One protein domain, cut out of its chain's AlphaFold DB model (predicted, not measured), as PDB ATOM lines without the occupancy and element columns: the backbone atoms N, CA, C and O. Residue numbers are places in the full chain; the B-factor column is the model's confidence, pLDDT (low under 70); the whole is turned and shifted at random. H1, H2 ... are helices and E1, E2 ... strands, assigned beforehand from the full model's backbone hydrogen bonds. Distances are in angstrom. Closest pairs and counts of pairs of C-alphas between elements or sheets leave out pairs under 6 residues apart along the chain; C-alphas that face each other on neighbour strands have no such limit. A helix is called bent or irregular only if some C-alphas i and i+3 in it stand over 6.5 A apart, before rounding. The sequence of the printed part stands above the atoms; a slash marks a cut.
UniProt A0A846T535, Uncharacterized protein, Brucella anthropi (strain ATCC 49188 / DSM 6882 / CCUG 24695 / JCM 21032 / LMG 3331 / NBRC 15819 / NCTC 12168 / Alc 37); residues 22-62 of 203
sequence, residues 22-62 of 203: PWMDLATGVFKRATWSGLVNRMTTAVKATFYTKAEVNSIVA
ATOM      1  N   PRO A  22       5.518  44.757 -45.199       72.56
ATOM      2  CA  PRO A  22       4.151  45.177 -45.454       72.56
ATOM      3  C   PRO A  22       3.285  44.819 -44.243       72.56
ATOM      4  O   PRO A  22       3.343  43.705 -43.729       72.56
ATOM      5  N   TRP A  23       2.469  45.759 -43.785       71.12
ATOM      6  CA  TRP A  23       1.509  45.540 -42.707       71.12
ATOM      7  C   TRP A  23       0.198  46.246 -43.041       71.12
ATOM      8  O   TRP A  23       0.201  47.297 -43.681       71.12
ATOM      9  N   MET A  24      -0.928  45.669 -42.636       74.12
ATOM     10  CA  MET A  24      -2.235  46.294 -42.816       74.12
ATOM     11  C   MET A  24      -2.525  47.199 -41.626       74.12
ATOM     12  O   MET A  24      -2.541  46.743 -40.481       74.12
ATOM     13  N   ASP A  25      -2.768  48.477 -41.887       71.31
ATOM     14  CA  ASP A  25      -3.286  49.368 -40.861       71.31
ATOM     15  C   ASP A  25      -4.773  49.097 -40.651       71.31
ATOM     16  O   ASP A  25      -5.597  49.465 -41.480       71.31
ATOM     17  N   LEU A  26      -5.116  48.454 -39.535       71.19
ATOM     18  CA  LEU A  26      -6.489  48.080 -39.188       71.19
ATOM     19  C   LEU A  26      -7.419  49.288 -38.979       71.19
ATOM     20  O   LEU A  26      -8.629  49.128 -39.093       71.19
ATOM     21  N   ALA A  27      -6.884  50.486 -38.710       74.81
ATOM     22  CA  ALA A  27      -7.694  51.696 -38.564       74.81
ATOM     23  C   ALA A  27      -8.039  52.341 -39.914       74.81
ATOM     24  O   ALA A  27      -9.091  52.959 -40.052       74.81
ATOM     25  N   THR A  28      -7.152  52.215 -40.909       77.38
ATOM     26  CA  THR A  28      -7.333  52.843 -42.233       77.38
ATOM     27  C   THR A  28      -7.623  51.849 -43.357       77.38
ATOM     28  O   THR A  28      -7.993  52.265 -44.448       77.38
ATOM     29  N   GLY A  29      -7.477  50.546 -43.114       77.31
ATOM     30  CA  GLY A  29      -7.679  49.478 -44.095       77.31
ATOM     31  C   GLY A  29      -6.622  49.420 -45.206       77.31
ATOM     32  O   GLY A  29      -6.828  48.727 -46.198       77.31
ATOM     33  N   VAL A  30      -5.503  50.144 -45.082       77.19
ATOM     34  CA  VAL A  30      -4.486  50.268 -46.142       77.19
ATOM     35  C   VAL A  30      -3.203  49.524 -45.768       77.19
ATOM     36  O   VAL A  30      -2.741  49.588 -44.627       77.19
ATOM     37  N   PHE A  31      -2.584  48.862 -46.750       71.00
ATOM     38  CA  PHE A  31      -1.248  48.285 -46.597       71.00
ATOM     39  C   PHE A  31      -0.178  49.381 -46.537       71.00
ATOM     40  O   PHE A  31      -0.006  50.171 -47.465       71.00
ATOM     41  N   LYS A  32       0.570  49.409 -45.438       76.69
ATOM     42  CA  LYS A  32       1.668  50.337 -45.173       76.69
ATOM     43  C   LYS A  32       2.988  49.577 -45.061       76.69
ATOM     44  O   LYS A  32       3.028  48.361 -44.895       76.69
ATOM     45  N   ARG A  33       4.091  50.316 -45.160       72.81
ATOM     46  CA  ARG A  33       5.463  49.809 -45.017       72.81
ATOM     47  C   ARG A  33       6.035  50.278 -43.678       72.81
ATOM     48  O   ARG A  33       5.847  51.440 -43.322       72.81
ATOM     49  N   ALA A  34       6.692  49.400 -42.925       71.44
ATOM     50  CA  ALA A  34       7.375  49.748 -41.676       71.44
ATOM     51  C   ALA A  34       8.758  49.095 -41.612       71.44
ATOM     52  O   ALA A  34       8.966  48.026 -42.180       71.44
ATOM     53  N   THR A  35       9.695  49.733 -40.912       80.00
ATOM     54  CA  THR A  35      10.945  49.081 -40.507       80.00
ATOM     55  C   THR A  35      10.647  48.018 -39.451       80.00
ATOM     56  O   THR A  35       9.635  48.111 -38.750       80.00
ATOM     57  N   TRP A  36      11.539  47.040 -39.295       76.12
ATOM     58  CA  TRP A  36      11.435  46.019 -38.249       76.12
ATOM     59  C   TRP A  36      11.228  46.633 -36.855       76.12
ATOM     60  O   TRP A  36      10.256  46.320 -36.169       76.12
ATOM     61  N   SER A  37      12.058  47.614 -36.483       78.44
ATOM     62  CA  SER A  37      11.920  48.361 -35.221       78.44
ATOM     63  C   SER A  37      10.549  49.044 -35.078       78.44
ATOM     64  O   SER A  37       9.908  48.976 -34.027       78.44
ATOM     65  N   GLY A  38      10.032  49.643 -36.157       80.19
ATOM     66  CA  GLY A  38       8.696  50.240 -36.170       80.19
ATOM     67  C   GLY A  38       7.568  49.217 -35.994       80.19
ATOM     68  O   GLY A  38       6.588  49.500 -35.303       80.19
ATOM     69  N   LEU A  39       7.706  48.027 -36.586       78.88
ATOM     70  CA  LEU A  39       6.761  46.919 -36.429       78.88
ATOM     71  C   LEU A  39       6.770  46.379 -34.990       78.88
ATOM     72  O   LEU A  39       5.708  46.270 -34.377       78.88
ATOM     73  N   VAL A  40       7.950  46.121 -34.420       82.06
ATOM     74  CA  VAL A  40       8.114  45.626 -33.041       82.06
ATOM     75  C   VAL A  40       7.539  46.610 -32.019       82.06
ATOM     76  O   VAL A  40       6.815  46.198 -31.112       82.06
ATOM     77  N   ASN A  41       7.780  47.913 -32.181       83.56
ATOM     78  CA  ASN A  41       7.229  48.940 -31.289       83.56
ATOM     79  C   ASN A  41       5.696  48.983 -31.318       83.56
ATOM     80  O   ASN A  41       5.052  49.122 -30.274       83.56
ATOM     81  N   ARG A  42       5.098  48.816 -32.502       78.25
ATOM     82  CA  ARG A  42       3.639  48.765 -32.663       78.25
ATOM     83  C   ARG A  42       3.045  47.508 -32.048       78.25
ATOM     84  O   ARG A  42       2.097  47.622 -31.278       78.25
ATOM     85  N   MET A  43       3.629  46.342 -32.321       82.25
ATOM     86  CA  MET A  43       3.199  45.074 -31.725       82.25
ATOM     87  C   MET A  43       3.314  45.114 -30.200       82.25
ATOM     88  O   MET A  43       2.376  44.749 -29.501       82.25
ATOM     89  N   THR A  44       4.413  45.650 -29.669       83.81
ATOM     90  CA  THR A  44       4.614  45.811 -28.221       83.81
ATOM     91  C   THR A  44       3.565  46.736 -27.606       83.81
ATOM     92  O   THR A  44       3.013  46.429 -26.552       83.81
ATOM     93  N   THR A  45       3.256  47.855 -28.266       83.00
ATOM     94  CA  THR A  45       2.213  48.789 -27.816       83.00
ATOM     95  C   THR A  45       0.829  48.139 -27.840       83.00
ATOM     96  O   THR A  45       0.095  48.237 -26.862       83.00
ATOM     97  N   ALA A  46       0.488  47.424 -28.915       79.44
ATOM     98  CA  ALA A  46      -0.794  46.739 -29.053       79.44
ATOM     99  C   ALA A  46      -0.966  45.612 -28.020       79.44
ATOM    100  O   ALA A  46      -2.022  45.489 -27.402       79.44
ATOM    101  N   VAL A  47       0.088  44.826 -27.775       82.75
ATOM    102  CA  VAL A  47       0.085  43.764 -26.760       82.75
ATOM    103  C   VAL A  47      -0.077  44.352 -25.358       82.75
ATOM    104  O   VAL A  47      -0.919  43.863 -24.618       82.75
ATOM    105  N   LYS A  48       0.637  45.434 -25.007       80.94
ATOM    106  CA  LYS A  48       0.465  46.131 -23.714       80.94
ATOM    107  C   LYS A  48      -0.928  46.738 -23.533       80.94
ATOM    108  O   LYS A  48      -1.434  46.768 -22.421       80.94
ATOM    109  N   ALA A  49      -1.551  47.215 -24.610       79.19
ATOM    110  CA  ALA A  49      -2.921  47.726 -24.559       79.19
ATOM    111  C   ALA A  49      -3.968  46.614 -24.361       79.19
ATOM    112  O   ALA A  49      -5.058  46.882 -23.867       79.19
ATOM    113  N   THR A  50      -3.644  45.377 -24.754       81.69
ATOM    114  CA  THR A  50      -4.580  44.239 -24.723       81.69
ATOM    115  C   THR A  50      -4.386  43.354 -23.491       81.69
ATOM    116  O   THR A  50      -5.351  42.814 -22.956       81.69
ATOM    117  N   PHE A  51      -3.146  43.197 -23.025       84.38
ATOM    118  CA  PHE A  51      -2.780  42.326 -21.914       84.38
ATOM    119  C   PHE A  51      -2.060  43.119 -20.831       84.38
ATOM    120  O   PHE A  51      -1.079  43.811 -21.099       84.38
ATOM    121  N   TYR A  52      -2.500  42.942 -19.588       80.94
ATOM    122  CA  TYR A  52      -1.787  43.465 -18.432       80.94
ATOM    123  C   TYR A  52      -0.403  42.822 -18.314       80.94
ATOM    124  O   TYR A  52      -0.241  41.603 -18.409       80.94
ATOM    125  N   THR A  53       0.609  43.639 -18.049       83.62
ATOM    126  CA  THR A  53       1.940  43.159 -17.684       83.62
ATOM    127  C   THR A  53       1.900  42.448 -16.333       83.62
ATOM    128  O   THR A  53       1.049  42.718 -15.487       83.62
ATOM    129  N   LYS A  54       2.884  41.582 -16.063       79.25
ATOM    130  CA  LYS A  54       3.040  40.936 -14.748       79.25
ATOM    131  C   LYS A  54       3.043  41.949 -13.590       79.25
ATOM    132  O   LYS A  54       2.521  41.649 -12.524       79.25
ATOM    133  N   ALA A  55       3.612  43.139 -13.796       80.88
ATOM    134  CA  ALA A  55       3.631  44.203 -12.795       80.88
ATOM    135  C   ALA A  55       2.234  44.799 -12.547       80.88
ATOM    136  O   ALA A  55       1.849  44.988 -11.395       80.88
ATOM    137  N   GLU A  56       1.454  45.034 -13.604       79.56
ATOM    138  CA  GLU A  56       0.074  45.528 -13.503       79.56
ATOM    139  C   GLU A  56      -0.857  44.477 -12.901       79.56
ATOM    140  O   GLU A  56      -1.610  44.791 -11.985       79.56
ATOM    141  N   VAL A  57      -0.748  43.214 -13.330       80.31
ATOM    142  CA  VAL A  57      -1.486  42.095 -12.723       80.31
ATOM    143  C   VAL A  57      -1.158  41.991 -11.240       80.31
ATOM    144  O   VAL A  57      -2.067  41.914 -10.419       80.31
ATOM    145  N   ASN A  58       0.123  42.049 -10.870       77.12
ATOM    146  CA  ASN A  58       0.520  42.029  -9.467       77.12
ATOM    147  C   ASN A  58      -0.033  43.236  -8.703       77.12
ATOM    148  O   ASN A  58      -0.468  43.062  -7.576       77.12
ATOM    149  N   SER A  59      -0.071  44.433  -9.290       72.81
ATOM    150  CA  SER A  59      -0.670  45.614  -8.655       72.81
ATOM    151  C   SER A  59      -2.184  45.459  -8.442       72.81
ATOM    152  O   SER A  59      -2.691  45.749  -7.358       72.81
ATOM    153  N   ILE A  60      -2.895  44.918  -9.436       71.62
ATOM    154  CA  ILE A  60      -4.335  44.633  -9.373       71.62
ATOM    155  C   ILE A  60      -4.622  43.590  -8.287       71.62
ATOM    156  O   ILE A  60      -5.434  43.832  -7.394       71.62
ATOM    157  N   VAL A  61      -3.917  42.456  -8.328       71.44
ATOM    158  CA  VAL A  61      -4.100  41.327  -7.404       71.44
ATOM    159  C   VAL A  61      -3.639  41.674  -5.985       71.44
ATOM    160  O   VAL A  61      -4.253  41.215  -5.021       71.44
ATOM    161  N   ALA A  62      -2.598  42.498  -5.834       63.44
ATOM    162  CA  ALA A  62      -2.015  42.839  -4.538       63.44
ATOM    163  C   ALA A  62      -2.627  44.074  -3.857       63.44
ATOM    164  O   ALA A  62      -2.260  44.350  -2.709       63.44
TER     165      ALA A  62
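This is residues 22 to 62 of the 203 residues of an uncharacterized protein of Brucella anthropi (strain ATCC 49188 / DSM 6882 / CCUG 24695 / JCM 21032 / LMG 3331 / NBRC 15819 / NCTC 12168 / Alc 37) (UniProt A0A846T535). Picture a small hairpin of two strands, E1 and E2, at one end, with two helices strung out from it one after the other: the longer H1, then the shorter H2, running in much the same direction and drawn out into a long arm. The helices make most of the length, and residues 43 to 51 and 53 to 59 stand free, with no second layer of chain beside them. You have 41 printed residues before you, with two named strands and then two named helices in the order E1, E2, H1, H2; the sheet has the order E1 - E2 and is antiparallel, and the class is mixed, helices and strands. The whole is extended, with a radius of gyration of the C-alphas of 14.1 A, and the C-alphas span 42 by 20 by 7 A.

Start at the first printed residue, where strand E1, residues 22 to 25, forms a hairpin with strand E2, residues 30 to 34, through a tight link of 4 residues. The two are antiparallel, with 128 degrees between their directions, and among the C-alphas that face each other are those of Met 24 and Phe 31, 4.4 A apart. Look there for N 32 and O 23 at 2.8 A and for N 23 and O 32 at 2.9 A, both within hydrogen-bond range. After E2, a tight link of 1 residue leads to helix H1, residues 36 to 50. E1 and H1 are only just apart, their closest C-alphas 8.3 A from each other. A tight link of 3 residues then leads to helix H2, residues 54 to 62. H1 and H2 are apart although they follow each other, and H2 is apart from E1 and from E2 too. In H1 and H2 every O i to N i+4 pair is within hydrogen-bond range, and neither helix is bent.

Find C-alpha 22 at (4.151, 45.177, -45.454); from there E1 runs 9.7 A to C-alpha 25. E2 covers 12.7 A from Val 30 to Ala 34. Next find C-alpha 36 at (11.435, 46.019, -38.249), from which H1 runs 21.0 A to C-alpha 50 at (-4.580, 44.239, -24.723). H2 runs 11.6 A from Lys 54 to C-alpha 62 at (-2.015, 42.839, -4.538).

The two C-alphas farthest apart are those of Phe 31 and Ala 62, at 42.4 A. The printed part has no cut, and its three links are tight. The mean pLDDT of the printed part is 77.4, and one residue, Ala 62, is under 70.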